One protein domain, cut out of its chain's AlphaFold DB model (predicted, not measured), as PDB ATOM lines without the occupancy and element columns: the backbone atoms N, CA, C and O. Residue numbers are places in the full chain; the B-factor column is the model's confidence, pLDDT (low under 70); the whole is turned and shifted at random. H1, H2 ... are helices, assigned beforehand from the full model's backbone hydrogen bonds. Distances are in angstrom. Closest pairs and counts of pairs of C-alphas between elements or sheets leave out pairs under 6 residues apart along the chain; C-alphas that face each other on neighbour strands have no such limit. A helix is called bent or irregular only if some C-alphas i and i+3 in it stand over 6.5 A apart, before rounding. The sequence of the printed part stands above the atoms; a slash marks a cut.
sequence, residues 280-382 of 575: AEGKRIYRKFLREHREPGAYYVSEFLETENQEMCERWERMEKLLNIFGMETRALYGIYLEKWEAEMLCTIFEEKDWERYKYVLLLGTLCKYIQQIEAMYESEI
ATOM      1  N   ALA A 280     -11.168  11.768 -12.317       90.06
ATOM      2  CA  ALA A 280     -10.803  11.309 -13.656       90.06
ATOM      3  C   ALA A 280      -9.401  10.685 -13.711       90.06
ATOM      4  O   ALA A 280      -9.247   9.606 -14.296       90.06
ATOM      5  N   GLU A 281      -8.401  11.323 -13.098       88.44
ATOM      6  CA  GLU A 281      -7.022  10.821 -13.094       88.44
ATOM      7  C   GLU A 281      -6.861   9.623 -12.150       88.44
ATOM      8  O   GLU A 281      -6.353   8.585 -12.581       88.44
ATOM      9  N   GLY A 282      -7.410   9.673 -10.930       90.31
ATOM     10  CA  GLY A 282      -7.378   8.532 -10.005       90.31
ATOM     11  C   GLY A 282      -8.022   7.271 -10.592       90.31
ATOM     12  O   GLY A 282      -7.456   6.177 -10.525       90.31
ATOM     13  N   LYS A 283      -9.140   7.419 -11.318       92.88
ATOM     14  CA  LYS A 283      -9.777   6.322 -12.070       92.88
ATOM     15  C   LYS A 283      -8.908   5.763 -13.193       92.88
ATOM     16  O   LYS A 283      -9.101   4.609 -13.579       92.88
ATOM     17  N   ARG A 284      -8.031   6.563 -13.810       92.81
ATOM     18  CA  ARG A 284      -7.098   6.087 -14.850       92.81
ATOM     19  C   ARG A 284      -5.950   5.309 -14.224       92.81
ATOM     20  O   ARG A 284      -5.647   4.223 -14.711       92.81
ATOM     21  N   ILE A 285      -5.381   5.834 -13.141       92.44
ATOM     22  CA  ILE A 285      -4.314   5.189 -12.370       92.44
ATOM     23  C   ILE A 285      -4.796   3.831 -11.849       92.44
ATOM     24  O   ILE A 285      -4.200   2.805 -12.166       92.44
ATOM     25  N   TYR A 286      -5.951   3.788 -11.179       92.94
ATOM     26  CA  TYR A 286      -6.502   2.534 -10.659       92.94
ATOM     27  C   TYR A 286      -6.792   1.506 -11.768       92.94
ATOM     28  O   TYR A 286      -6.514   0.316 -11.625       92.94
ATOM     29  N   ARG A 287      -7.280   1.958 -12.936       93.12
ATOM     30  CA  ARG A 287      -7.466   1.092 -14.116       93.12
ATOM     31  C   ARG A 287      -6.159   0.532 -14.670       93.12
ATOM     32  O   ARG A 287      -6.194  -0.548 -15.252       93.12
ATOM     33  N   LYS A 288      -5.045   1.256 -14.546       93.44
ATOM     34  CA  LYS A 288      -3.719   0.753 -14.918       93.44
ATOM     35  C   LYS A 288      -3.305  -0.366 -13.961       93.44
ATOM     36  O   LYS A 288      -3.020  -1.461 -14.431       93.44
ATOM     37  N   PHE A 289      -3.407  -0.142 -12.649       92.69
ATOM     38  CA  PHE A 289      -3.085  -1.168 -11.654       92.69
ATOM     39  C   PHE A 289      -3.941  -2.428 -11.799       92.69
ATOM     40  O   PHE A 289      -3.405  -3.524 -11.761       92.69
ATOM     41  N   LEU A 290      -5.238  -2.299 -12.093       91.19
ATOM     42  CA  LEU A 290      -6.109  -3.457 -12.349       91.19
ATOM     43  C   LEU A 290      -5.682  -4.327 -13.544       91.19
ATOM     44  O   LEU A 290      -6.121  -5.470 -13.642       91.19
ATOM     45  N   ARG A 291      -4.900  -3.789 -14.488       91.69
ATOM     46  CA  ARG A 291      -4.381  -4.556 -15.634       91.69
ATOM     47  C   ARG A 291      -3.058  -5.243 -15.322       91.69
ATOM     48  O   ARG A 291      -2.750  -6.245 -15.957       91.69
ATOM     49  N   GLU A 292      -2.279  -4.664 -14.418       88.94
ATOM     50  CA  GLU A 292      -0.897  -5.059 -14.132       88.94
ATOM     51  C   GLU A 292      -0.798  -5.947 -12.877       88.94
ATOM     52  O   GLU A 292       0.119  -6.757 -12.784       88.94
ATOM     53  N   HIS A 293      -1.768  -5.846 -11.959       87.81
ATOM     54  CA  HIS A 293      -1.712  -6.407 -10.608       87.81
ATOM     55  C   HIS A 293      -3.018  -7.099 -10.187       87.81
ATOM     56  O   HIS A 293      -4.098  -6.844 -10.733       87.81
ATOM     57  N   ARG A 294      -2.927  -7.992  -9.197       82.00
ATOM     58  CA  ARG A 294      -4.029  -8.815  -8.689       82.00
ATOM     59  C   ARG A 294      -4.650  -8.166  -7.450       82.00
ATOM     60  O   ARG A 294      -4.120  -8.231  -6.357       82.00
ATOM     61  N   GLU A 295      -5.869  -7.656  -7.603       84.62
ATOM     62  CA  GLU A 295      -6.622  -7.018  -6.508       84.62
ATOM     63  C   GLU A 295      -5.913  -5.784  -5.902       84.62
ATOM     64  O   GLU A 295      -5.673  -5.733  -4.698       84.62
ATOM     65  N   PRO A 296      -5.677  -4.714  -6.690       86.81
ATOM     66  CA  PRO A 296      -5.011  -3.478  -6.249       86.81
ATOM     67  C   PRO A 296      -5.818  -2.628  -5.247       86.81
ATOM     68  O   PRO A 296      -5.537  -1.445  -5.073       86.81
ATOM     69  N   GLY A 297      -6.850  -3.200  -4.627       88.75
ATOM     70  CA  GLY A 297      -7.594  -2.638  -3.497       88.75
ATOM     71  C   GLY A 297      -7.344  -3.390  -2.184       88.75
ATOM     72  O   GLY A 297      -7.935  -3.044  -1.162       88.75
ATOM     73  N   ALA A 298      -6.497  -4.421  -2.187       88.31
ATOM     74  CA  ALA A 298      -6.222  -5.257  -1.027       88.31
ATOM     75  C   ALA A 298      -4.720  -5.298  -0.755       88.31
ATOM     76  O   ALA A 298      -3.986  -6.025  -1.422       88.31
ATOM     77  N   TYR A 299      -4.265  -4.561   0.264       86.06
ATOM     78  CA  TYR A 299      -2.843  -4.504   0.607       86.06
ATOM     79  C   TYR A 299      -2.235  -5.898   0.802       86.06
ATOM     80  O   TYR A 299      -1.181  -6.192   0.247       86.06
ATOM     81  N   TYR A 300      -2.919  -6.783   1.539       81.62
ATOM     82  CA  TYR A 300      -2.383  -8.115   1.809       81.62
ATOM     83  C   TYR A 300      -2.196  -8.939   0.523       81.62
ATOM     84  O   TYR A 300      -1.198  -9.631   0.358       81.62
ATOM     85  N   VAL A 301      -3.138  -8.863  -0.418       77.75
ATOM     86  CA  VAL A 301      -3.025  -9.601  -1.684       77.75
ATOM     87  C   VAL A 301      -1.910  -9.001  -2.540       77.75
ATOM     88  O   VAL A 301      -1.039  -9.735  -3.004       77.75
ATOM     89  N   SER A 302      -1.887  -7.674  -2.656       76.94
ATOM     90  CA  SER A 302      -0.914  -6.928  -3.454       76.94
ATOM     91  C   SER A 302       0.528  -7.012  -2.943       76.94
ATOM     92  O   SER A 302       1.460  -6.984  -3.742       76.94
ATOM     93  N   GLU A 303       0.738  -7.118  -1.630       75.38
ATOM     94  CA  GLU A 303       2.075  -7.212  -1.032       75.38
ATOM     95  C   GLU A 303       2.523  -8.667  -0.819       75.38
ATOM     96  O   GLU A 303       3.682  -8.982  -1.071       75.38
ATOM     97  N   PHE A 304       1.630  -9.571  -0.390       72.94
ATOM     98  CA  PHE A 304       2.025 -10.900   0.107       72.94
ATOM     99  C   PHE A 304       1.682 -12.058  -0.837       72.94
ATOM    100  O   PHE A 304       2.279 -13.123  -0.712       72.94
ATOM    101  N   LEU A 305       0.719 -11.897  -1.755       74.69
ATOM    102  CA  LEU A 305       0.264 -12.983  -2.643       74.69
ATOM    103  C   LEU A 305       0.611 -12.767  -4.121       74.69
ATOM    104  O   LEU A 305       0.448 -13.691  -4.919       74.69
ATOM    105  N   GLU A 306       1.059 -11.572  -4.507       72.75
ATOM    106  CA  GLU A 306       1.373 -11.243  -5.902       72.75
ATOM    107  C   GLU A 306       2.783 -11.651  -6.357       72.75
ATOM    108  O   GLU A 306       2.947 -11.965  -7.535       72.75
ATOM    109  N   THR A 307       3.805 -11.655  -5.488       62.41
ATOM    110  CA  THR A 307       5.194 -11.937  -5.914       62.41
ATOM    111  C   THR A 307       6.040 -12.664  -4.863       62.41
ATOM    112  O   THR A 307       6.137 -12.238  -3.719       62.41
ATOM    113  N   GLU A 308       6.726 -13.733  -5.281       56.41
ATOM    114  CA  GLU A 308       7.748 -14.440  -4.497       56.41
ATOM    115  C   GLU A 308       9.143 -13.938  -4.913       56.41
ATOM    116  O   GLU A 308       9.718 -14.429  -5.884       56.41
ATOM    117  N   ASN A 309       9.696 -12.925  -4.234       61.31
ATOM    118  CA  ASN A 309      11.053 -12.439  -4.523       61.31
ATOM    119  C   ASN A 309      11.866 -12.177  -3.242       61.31
ATOM    120  O   ASN A 309      11.340 -11.700  -2.238       61.31
ATOM    121  N   GLN A 310      13.167 -12.477  -3.268       57.09
ATOM    122  CA  GLN A 310      13.991 -12.632  -2.058       57.09
ATOM    123  C   GLN A 310      14.294 -11.303  -1.328       57.09
ATOM    124  O   GLN A 310      14.260 -11.259  -0.101       57.09
ATOM    125  N   GLU A 311      14.492 -10.197  -2.057       59.44
ATOM    126  CA  GLU A 311      14.638  -8.843  -1.476       59.44
ATOM    127  C   GLU A 311      13.335  -8.301  -0.854       59.44
ATOM    128  O   GLU A 311      13.367  -7.392  -0.017       59.44
ATOM    129  N   MET A 312      12.179  -8.839  -1.256       59.19
ATOM    130  CA  MET A 312      10.883  -8.472  -0.678       59.19
ATOM    131  C   MET A 312      10.646  -9.178   0.656       59.19
ATOM    132  O   MET A 312      10.093  -8.558   1.561       59.19
ATOM    133  N   CYS A 313      11.161 -10.401   0.841       61.84
ATOM    134  CA  CYS A 313      11.106 -11.097   2.130       61.84
ATOM    135  C   CYS A 313      11.769 -10.290   3.257       61.84
ATOM    136  O   CYS A 313      11.232 -10.208   4.358       61.84
ATOM    137  N   GLU A 314      12.893  -9.619   2.987       68.75
ATOM    138  CA  GLU A 314      13.560  -8.785   3.996       68.75
ATOM    139  C   GLU A 314      12.757  -7.530   4.370       68.75
ATOM    140  O   GLU A 314      12.736  -7.122   5.535       68.75
ATOM    141  N   ARG A 315      12.099  -6.892   3.392       70.50
ATOM    142  CA  ARG A 315      11.224  -5.733   3.635       70.50
ATOM    143  C   ARG A 315       9.951  -6.139   4.372       70.50
ATOM    144  O   ARG A 315       9.576  -5.460   5.329       70.50
ATOM    145  N   TRP A 316       9.357  -7.265   3.982       72.00
ATOM    146  CA  TRP A 316       8.228  -7.889   4.665       72.00
ATOM    147  C   TRP A 316       8.548  -8.139   6.139       72.00
ATOM    148  O   TRP A 316       7.832  -7.640   7.007       72.00
ATOM    149  N   GLU A 317       9.661  -8.812   6.439       75.06
ATOM    150  CA  GLU A 317      10.055  -9.079   7.821       75.06
ATOM    151  C   GLU A 317      10.212  -7.796   8.645       75.06
ATOM    152  O   GLU A 317       9.893  -7.779   9.832       75.06
ATOM    153  N   ARG A 318      10.725  -6.714   8.047       83.75
ATOM    154  CA  ARG A 318      10.869  -5.422   8.738       83.75
ATOM    155  C   ARG A 318       9.513  -4.781   9.026       83.75
ATOM    156  O   ARG A 318       9.331  -4.274  10.130       83.75
ATOM    157  N   MET A 319       8.578  -4.820   8.076       80.25
ATOM    158  CA  MET A 319       7.224  -4.293   8.268       80.25
ATOM    159  C   MET A 319       6.443  -5.118   9.296       80.25
ATOM    160  O   MET A 319       5.815  -4.558  10.188       80.25
ATOM    161  N   GLU A 320       6.537  -6.445   9.235       82.69
ATOM    162  CA  GLU A 320       5.909  -7.329  10.217       82.69
ATOM    163  C   GLU A 320       6.502  -7.122  11.615       82.69
ATOM    164  O   GLU A 320       5.755  -6.980  12.578       82.69
ATOM    165  N   LYS A 321       7.831  -6.991  11.739       86.81
ATOM    166  CA  LYS A 321       8.478  -6.618  13.009       86.81
ATOM    167  C   LYS A 321       7.968  -5.272  13.526       86.81
ATOM    168  O   LYS A 321       7.685  -5.165  14.716       86.81
ATOM    169  N   LEU A 322       7.829  -4.263  12.659       88.62
ATOM    170  CA  LEU A 322       7.313  -2.947  13.041       88.62
ATOM    171  C   LEU A 322       5.885  -3.042  13.587       88.62
ATOM    172  O   LEU A 322       5.618  -2.546  14.677       88.62
ATOM    173  N   LEU A 323       4.979  -3.686  12.854       87.44
ATOM    174  CA  LEU A 323       3.581  -3.804  13.265       87.44
ATOM    175  C   LEU A 323       3.435  -4.654  14.537       87.44
ATOM    176  O   LEU A 323       2.688  -4.276  15.440       87.44
ATOM    177  N   ASN A 324       4.241  -5.710  14.678       88.06
ATOM    178  CA  ASN A 324       4.273  -6.541  15.880       88.06
ATOM    179  C   ASN A 324       4.742  -5.770  17.126       88.06
ATOM    180  O   ASN A 324       4.224  -6.023  18.212       88.06
ATOM    181  N   ILE A 325       5.662  -4.799  17.001       92.50
ATOM    182  CA  ILE A 325       6.049  -3.917  18.125       92.50
ATOM    183  C   ILE A 325       4.835  -3.147  18.664       92.50
ATOM    184  O   ILE A 325       4.728  -2.933  19.871       92.50
ATOM    185  N   PHE A 326       3.908  -2.766  17.786       88.50
ATOM    186  CA  PHE A 326       2.665  -2.088  18.152       88.50
ATOM    187  C   PHE A 326       1.492  -3.053  18.390       88.50
ATOM    188  O   PHE A 326       0.353  -2.611  18.517       88.50
ATOM    189  N   GLY A 327       1.762  -4.359  18.496       86.38
ATOM    190  CA  GLY A 327       0.768  -5.377  18.837       86.38
ATOM    191  C   GLY A 327      -0.176  -5.761  17.698       86.38
ATOM    192  O   GLY A 327      -1.262  -6.267  17.969       86.38
ATOM    193  N   MET A 328       0.206  -5.523  16.441       86.38
ATOM    194  CA  MET A 328      -0.602  -5.873  15.276       86.38
ATOM    195  C   MET A 328       0.140  -6.847  14.362       86.38
ATOM    196  O   MET A 328       1.182  -6.524  13.802       86.38
ATOM    197  N   GLU A 329      -0.448  -8.020  14.147       84.38
ATOM    198  CA  GLU A 329       0.033  -8.956  13.134       84.38
ATOM    199  C   GLU A 329      -0.483  -8.544  11.748       84.38
ATOM    200  O   GLU A 329      -1.666  -8.248  11.572       84.38
ATOM    201  N   THR A 330       0.375  -8.589  10.726       76.31
ATOM    202  CA  THR A 330       0.012  -8.261   9.328       76.31
ATOM    203  C   THR A 330      -1.154  -9.101   8.802       76.31
ATOM    204  O   THR A 330      -1.972  -8.616   8.021       76.31
ATOM    205  N   ARG A 331      -1.275 -10.348   9.272       80.94
ATOM    206  CA  ARG A 331      -2.361 -11.275   8.914       80.94
ATOM    207  C   ARG A 331      -3.738 -10.802   9.371       80.94
ATOM    208  O   ARG A 331      -4.728 -11.185   8.754       80.94
ATOM    209  N   ALA A 332      -3.818  -9.943  10.389       82.75
ATOM    210  CA  ALA A 332      -5.083  -9.352  10.819       82.75
ATOM    211  C   ALA A 332      -5.736  -8.505   9.709       82.75
ATOM    212  O   ALA A 332      -6.955  -8.363   9.676       82.75
ATOM    213  N   LEU A 333      -4.940  -7.996   8.761       82.62
ATOM    214  CA  LEU A 333      -5.416  -7.172   7.650       82.62
ATOM    215  C   LEU A 333      -5.927  -7.989   6.450       82.62
ATOM    216  O   LEU A 333      -6.457  -7.403   5.510       82.62
ATOM    217  N   TYR A 334      -5.803  -9.323   6.469       81.88
ATOM    218  CA  TYR A 334      -6.166 -10.199   5.342       81.88
ATOM    219  C   TYR A 334      -7.626 -10.042   4.886       81.88
ATOM    220  O   TYR A 334      -7.923 -10.159   3.703       81.88
ATOM    221  N   GLY A 335      -8.538  -9.758   5.820       80.81
ATOM    222  CA  GLY A 335      -9.967  -9.608   5.537       80.81
ATOM    223  C   GLY A 335     -10.405  -8.199   5.134       80.81
ATOM    224  O   GLY A 335     -11.600  -7.981   4.937       80.81
ATOM    225  N   ILE A 336      -9.486  -7.232   5.054       87.44
ATOM    226  CA  ILE A 336      -9.834  -5.823   4.848       87.44
ATOM    227  C   ILE A 336      -9.551  -5.425   3.406       87.44
ATOM    228  O   ILE A 336      -8.408  -5.262   2.984       87.44
ATOM    229  N   TYR A 337     -10.639  -5.212   2.675       88.25
ATOM    230  CA  TYR A 337     -10.625  -4.811   1.277       88.25
ATOM    231  C   TYR A 337     -11.096  -3.372   1.152       88.25
ATOM    232  O   TYR A 337     -12.129  -3.001   1.721       88.25
ATOM    233  N   LEU A 338     -10.364  -2.570   0.383       90.62
ATOM    234  CA  LEU A 338     -10.872  -1.286  -0.067       90.62
ATOM    235  C   LEU A 338     -11.848  -1.517  -1.220       90.62
ATOM    236  O   LEU A 338     -11.568  -2.249  -2.172       90.62
ATOM    237  N   GLU A 339     -13.016  -0.899  -1.122       91.56
ATOM    238  CA  GLU A 339     -13.979  -0.855  -2.206       91.56
ATOM    239  C   GLU A 339     -13.374  -0.112  -3.395       91.56
ATOM    240  O   GLU A 339     -12.491   0.737  -3.260       91.56
ATOM    241  N   LYS A 340     -13.885  -0.397  -4.594       90.44
ATOM    242  CA  LYS A 340     -13.379   0.212  -5.826       90.44
ATOM    243  C   LYS A 340     -13.308   1.738  -5.738       90.44
ATOM    244  O   LYS A 340     -12.325   2.318  -6.176       90.44
ATOM    245  N   TRP A 341     -14.342   2.376  -5.194       89.94
ATOM    246  CA  TRP A 341     -14.373   3.831  -5.083       89.94
ATOM    247  C   TRP A 341     -13.362   4.354  -4.047       89.94
ATOM    248  O   TRP A 341     -12.793   5.416  -4.269       89.94
ATOM    249  N   GLU A 342     -13.092   3.608  -2.968       91.88
ATOM    250  CA  GLU A 342     -12.090   3.960  -1.949       91.88
ATOM    251  C   GLU A 342     -10.679   3.896  -2.541       91.88
ATOM    252  O   GLU A 342      -9.888   4.819  -2.372       91.88
ATOM    253  N   ALA A 343     -10.378   2.842  -3.304       90.50
ATOM    254  CA  ALA A 343      -9.097   2.711  -3.992       90.50
ATOM    255  C   ALA A 343      -8.932   3.759  -5.110       90.50
ATOM    256  O   ALA A 343      -7.872   4.371  -5.239       90.50
ATOM    257  N   GLU A 344      -9.991   4.041  -5.880       91.44
ATOM    258  CA  GLU A 344      -9.999   5.152  -6.841       91.44
ATOM    259  C   GLU A 344      -9.774   6.502  -6.139       91.44
ATOM    260  O   GLU A 344      -9.061   7.342  -6.680       91.44
ATOM    261  N   MET A 345     -10.330   6.700  -4.939       89.81
ATOM    262  CA  MET A 345     -10.148   7.912  -4.136       89.81
ATOM    263  C   MET A 345      -8.709   8.052  -3.641       89.81
ATOM    264  O   MET A 345      -8.140   9.133  -3.756       89.81
ATOM    265  N   LEU A 346      -8.082   6.972  -3.164       91.06
ATOM    266  CA  LEU A 346      -6.658   6.987  -2.816       91.06
ATOM    267  C   LEU A 346      -5.800   7.388  -4.022       91.06
ATOM    268  O   LEU A 346      -4.948   8.266  -3.907       91.06
ATOM    269  N   CYS A 347      -6.068   6.813  -5.195       90.88
ATOM    270  CA  CYS A 347      -5.378   7.197  -6.425       90.88
ATOM    271  C   CYS A 347      -5.617   8.666  -6.806       90.88
ATOM    272  O   CYS A 347      -4.715   9.290  -7.353       90.88
ATOM    273  N   THR A 348      -6.798   9.226  -6.533       91.38
ATOM    274  CA  THR A 348      -7.086  10.652  -6.768       91.38
ATOM    275  C   THR A 348      -6.345  11.556  -5.781       91.38
ATOM    276  O   THR A 348      -5.849  12.599  -6.179       91.38
ATOM    277  N   ILE A 349      -6.254  11.173  -4.504       89.31
ATOM    278  CA  ILE A 349      -5.619  11.992  -3.457       89.31
ATOM    279  C   ILE A 349      -4.097  12.018  -3.611       89.31
ATOM    280  O   ILE A 349      -3.479  13.069  -3.459       89.31
ATOM    281  N   PHE A 350      -3.488  10.859  -3.865       90.12
ATOM    282  CA  PHE A 350      -2.030  10.723  -3.881       90.12
ATOM    283  C   PHE A 350      -1.426  10.823  -5.285       90.12
ATOM    284  O   PHE A 350      -0.223  11.040  -5.396       90.12
ATOM    285  N   GLU A 351      -2.229  10.628  -6.338       90.94
ATOM    286  CA  GLU A 351      -1.795  10.574  -7.746       90.94
ATOM    287  C   GLU A 351      -0.587   9.646  -7.999       90.94
ATOM    288  O   GLU A 351       0.149   9.799  -8.978       90.94
ATOM    289  N   GLU A 352      -0.378   8.657  -7.123       90.31
ATOM    290  CA  GLU A 352       0.799   7.793  -7.144       90.31
ATOM    291  C   GLU A 352       0.681   6.746  -8.258       90.31
ATOM    292  O   GLU A 352      -0.293   5.996  -8.344       90.31
ATOM    293  N   LYS A 353       1.688   6.707  -9.134       90.38
ATOM    294  CA  LYS A 353       1.716   5.867 -10.346       90.38
ATOM    295  C   LYS A 353       2.679   4.695 -10.215       90.38
ATOM    296  O   LYS A 353       2.628   3.784 -11.048       90.38
ATOM    297  N   ASP A 354       3.561   4.743  -9.220       90.75
ATOM    298  CA  ASP A 354       4.490   3.675  -8.885       90.75
ATOM    299  C   ASP A 354       3.818   2.626  -7.991       90.75
ATOM    300  O   ASP A 354       3.231   2.953  -6.959       90.75
ATOM    301  N   TRP A 355       3.913   1.354  -8.388       88.50
ATOM    302  CA  TRP A 355       3.259   0.254  -7.678       88.50
ATOM    303  C   TRP A 355       3.800   0.070  -6.259       88.50
ATOM    304  O   TRP A 355       3.026  -0.075  -5.317       88.50
ATOM    305  N   GLU A 356       5.121   0.133  -6.081       85.06
ATOM    306  CA  GLU A 356       5.752  -0.079  -4.775       85.06
ATOM    307  C   GLU A 356       5.364   1.015  -3.780       85.06
ATOM    308  O   GLU A 356       5.095   0.726  -2.616       85.06
ATOM    309  N   ARG A 357       5.270   2.270  -4.228       86.88
ATOM    310  CA  ARG A 357       4.770   3.375  -3.396       86.88
ATOM    311  C   ARG A 357       3.276   3.268  -3.117       86.88
ATOM    312  O   ARG A 357       2.852   3.500  -1.984       86.88
ATOM    313  N   TYR A 358       2.492   2.868  -4.115       90.06
ATOM    314  CA  TYR A 358       1.053   2.679  -3.969       90.06
ATOM    315  C   TYR A 358       0.702   1.605  -2.928       90.06
ATOM    316  O   TYR A 358      -0.253   1.792  -2.178       90.06
ATOM    317  N   LYS A 359       1.501   0.541  -2.772       86.88
ATOM    318  CA  LYS A 359       1.301  -0.445  -1.690       86.88
ATOM    319  C   LYS A 359       1.330   0.179  -0.289       86.88
ATOM    320  O   LYS A 359       0.525  -0.200   0.556       86.88
ATOM    321  N   TYR A 360       2.179   1.176  -0.028       86.88
ATOM    322  CA  TYR A 360       2.170   1.877   1.267       86.88
ATOM    323  C   TYR A 360       0.911   2.728   1.450       86.88
ATOM    324  O   TYR A 360       0.372   2.802   2.554       86.88
ATOM    325  N   VAL A 361       0.421   3.340   0.369       91.19
ATOM    326  CA  VAL A 361      -0.857   4.066   0.366       91.19
ATOM    327  C   VAL A 361      -2.019   3.102   0.623       91.19
ATOM    328  O   VAL A 361      -2.913   3.420   1.408       91.19
ATOM    329  N   LEU A 362      -1.979   1.900   0.040       90.19
ATOM    330  CA  LEU A 362      -2.931   0.828   0.322       90.19
ATOM    331  C   LEU A 362      -2.879   0.395   1.782       90.19
ATOM    332  O   LEU A 362      -3.928   0.355   2.413       90.19
ATOM    333  N   LEU A 363      -1.693   0.129   2.342       88.81
ATOM    334  CA  LEU A 363      -1.549  -0.216   3.758       88.81
ATOM    335  C   LEU A 363      -2.148   0.877   4.649       88.81
ATOM    336  O   LEU A 363      -2.929   0.568   5.545       88.81
ATOM    337  N   LEU A 364      -1.840   2.149   4.377       90.88
ATOM    338  CA  LEU A 364      -2.414   3.281   5.105       90.88
ATOM    339  C   LEU A 364      -3.949   3.278   5.020       90.88
ATOM    340  O   LEU A 364      -4.621   3.374   6.044       90.88
ATOM    341  N   GLY A 365      -4.508   3.120   3.817       92.50
ATOM    342  CA  GLY A 365      -5.954   3.044   3.601       92.50
ATOM    343  C   GLY A 365      -6.602   1.866   4.331       92.50
ATOM    344  O   GLY A 365      -7.628   2.034   4.990       92.50
ATOM    345  N   THR A 366      -5.978   0.688   4.282       91.75
ATOM    346  CA  THR A 366      -6.419  -0.521   4.987       91.75
ATOM    347  C   THR A 366      -6.411  -0.317   6.504       91.75
ATOM    348  O   THR A 366      -7.383  -0.675   7.166       91.75
ATOM    349  N   LEU A 367      -5.367   0.306   7.061       91.12
ATOM    350  CA  LEU A 367      -5.292   0.634   8.489       91.12
ATOM    351  C   LEU A 367      -6.354   1.658   8.897       91.12
ATOM    352  O   LEU A 367      -7.023   1.464   9.908       91.12
ATOM    353  N   CYS A 368      -6.566   2.709   8.102       90.50
ATOM    354  CA  CYS A 368      -7.636   3.679   8.342       90.50
ATOM    355  C   CYS A 368      -9.018   3.011   8.339       90.50
ATOM    356  O   CYS A 368      -9.830   3.280   9.225       90.50
ATOM    357  N   LYS A 369      -9.273   2.095   7.396       90.88
ATOM    358  CA  LYS A 369     -10.523   1.327   7.336       90.88
ATOM    359  C   LYS A 369     -10.686   0.411   8.549       90.88
ATOM    360  O   LYS A 369     -11.780   0.328   9.104       90.88
ATOM    361  N   TYR A 370      -9.607  -0.228   9.000       90.38
ATOM    362  CA  TYR A 370      -9.624  -1.037  10.218       90.38
ATOM    363  C   TYR A 370      -9.939  -0.200  11.462       90.38
ATOM    364  O   TYR A 370     -10.813  -0.563  12.248       90.38
ATOM    365  N   ILE A 371      -9.280   0.954  11.612       87.56
ATOM    366  CA  ILE A 371      -9.547   1.898  12.704       87.56
ATOM    367  C   ILE A 371     -11.018   2.311  12.671       87.56
ATOM    368  O   ILE A 371     -11.690   2.195  13.688       87.56
ATOM    369  N   GLN A 372     -11.557   2.688  11.511       86.81
ATOM    370  CA  GLN A 372     -12.967   3.055  11.377       86.81
ATOM    371  C   GLN A 372     -13.924   1.926  11.801       86.81
ATOM    372  O   GLN A 372     -14.943   2.202  12.434       86.81
ATOM    373  N   GLN A 373     -13.609   0.662  11.495       86.88
ATOM    374  CA  GLN A 373     -14.392  -0.487  11.970       86.88
ATOM    375  C   GLN A 373     -14.346  -0.614  13.498       86.88
ATOM    376  O   GLN A 373     -15.385  -0.825  14.121       86.88
ATOM    377  N   ILE A 374     -13.167  -0.441  14.109       83.62
ATOM    378  CA  ILE A 374     -13.017  -0.437  15.572       83.62
ATOM    379  C   ILE A 374     -13.815   0.709  16.194       83.62
ATOM    380  O   ILE A 374     -14.521   0.494  17.176       83.62
ATOM    381  N   GLU A 375     -13.732   1.915  15.628       82.06
ATOM    382  CA  GLU A 375     -14.478   3.067  16.130       82.06
ATOM    383  C   GLU A 375     -15.992   2.839  16.062       82.06
ATOM    384  O   GLU A 375     -16.688   3.147  17.025       82.06
ATOM    385  N   ALA A 376     -16.493   2.252  14.970       80.44
ATOM    386  CA  ALA A 376     -17.909   1.928  14.814       80.44
ATOM    387  C   ALA A 376     -18.380   0.873  15.831       80.44
ATOM    388  O   ALA A 376     -19.446   1.029  16.429       80.44
ATOM    389  N   MET A 377     -17.575  -0.171  16.072       78.81
ATOM    390  CA  MET A 377     -17.861  -1.158  17.121       78.81
ATOM    391  C   MET A 377     -17.880  -0.497  18.500       78.81
ATOM    392  O   MET A 377     -18.840  -0.665  19.251       78.81
ATOM    393  N   TYR A 378     -16.865   0.312  18.809       74.38
ATOM    394  CA  TYR A 378     -16.786   1.013  20.084       74.38
ATOM    395  C   TYR A 378     -17.993   1.926  20.294       74.38
ATOM    396  O   TYR A 378     -18.607   1.851  21.350       74.38
ATOM    397  N   GLU A 379     -18.379   2.730  19.297       69.31
ATOM    398  CA  GLU A 379     -19.570   3.590  19.349       69.31
ATOM    399  C   GLU A 379     -20.861   2.813  19.628       69.31
ATOM    400  O   GLU A 379     -21.715   3.309  20.364       69.31
ATOM    401  N   SER A 380     -20.989   1.590  19.103       67.38
ATOM    402  CA  SER A 380     -22.152   0.732  19.362       67.38
ATOM    403  C   SER A 380     -22.170   0.097  20.760       67.38
ATOM    404  O   SER A 380     -23.242  -0.258  21.247       67.38
ATOM    405  N   GLU A 381     -21.018  -0.004  21.430       63.62
ATOM    406  CA  GLU A 381     -20.853  -0.731  22.698       63.62
ATOM    407  C   GLU A 381     -20.385   0.144  23.877       63.62
ATOM    408  O   GLU A 381     -20.006  -0.382  24.926       63.62
ATOM    409  N   ILE A 382     -20.420   1.477  23.753       67.38
ATOM    410  CA  ILE A 382     -19.952   2.392  24.808       67.38
ATOM    411  C   ILE A 382     -20.715   2.113  26.121       67.38
ATOM    412  O   ILE A 382     -21.930   2.337  26.172       67.38
TER     413      ILE A 382
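This is residues 280 to 382 of the 575 residues of an uncharacterized protein of Sporofaciens musculi (UniProt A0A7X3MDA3). Long helix H6 is the spine: H5 packs across its first half and H1 on H5, H2 and H4 pack on the other side, and H3 sits beyond them. Residues 374 to 382 stick out. The printed part has 103 residues with six named helices, H1 to H6, and no named strand: all helix, compact, radius of gyration of the C-alphas 14.4 A, spans 43 by 36 by 19 A.

H6, residues 355 to 381, runs 38.8 A from C-alpha 355 at (3.259, 0.254, -7.678) to C-alpha 381 at (-20.853, -0.731, 22.698). H1 is 280 to 292, 19.1 A; H2 299 to 305; H3 310 to 325, 23.4 A; H4 330 to 335, irregular, C-alphas 332 and 335 being 7.2 A apart; H5 340 to 350.

At the hub H6, residues 361 to 365 alone touch H5, closest C-alphas Val 361 and Leu 346, 7.2 A. H3 touches no helix. O i to N i+4 pairs are within hydrogen-bond range throughout H2 and H5, in 8 of 9 in H1, 10 of 12 in H3, 22 of 23 in H6, and 0 of 2 in H4, where 2 of 3 i+3 pairs are.

C-alphas 310 and 382 are farthest apart, 45.8 A. The printed part has no cut and no long link; pLDDT is under 70 at 307 to 314 and 379 to 382.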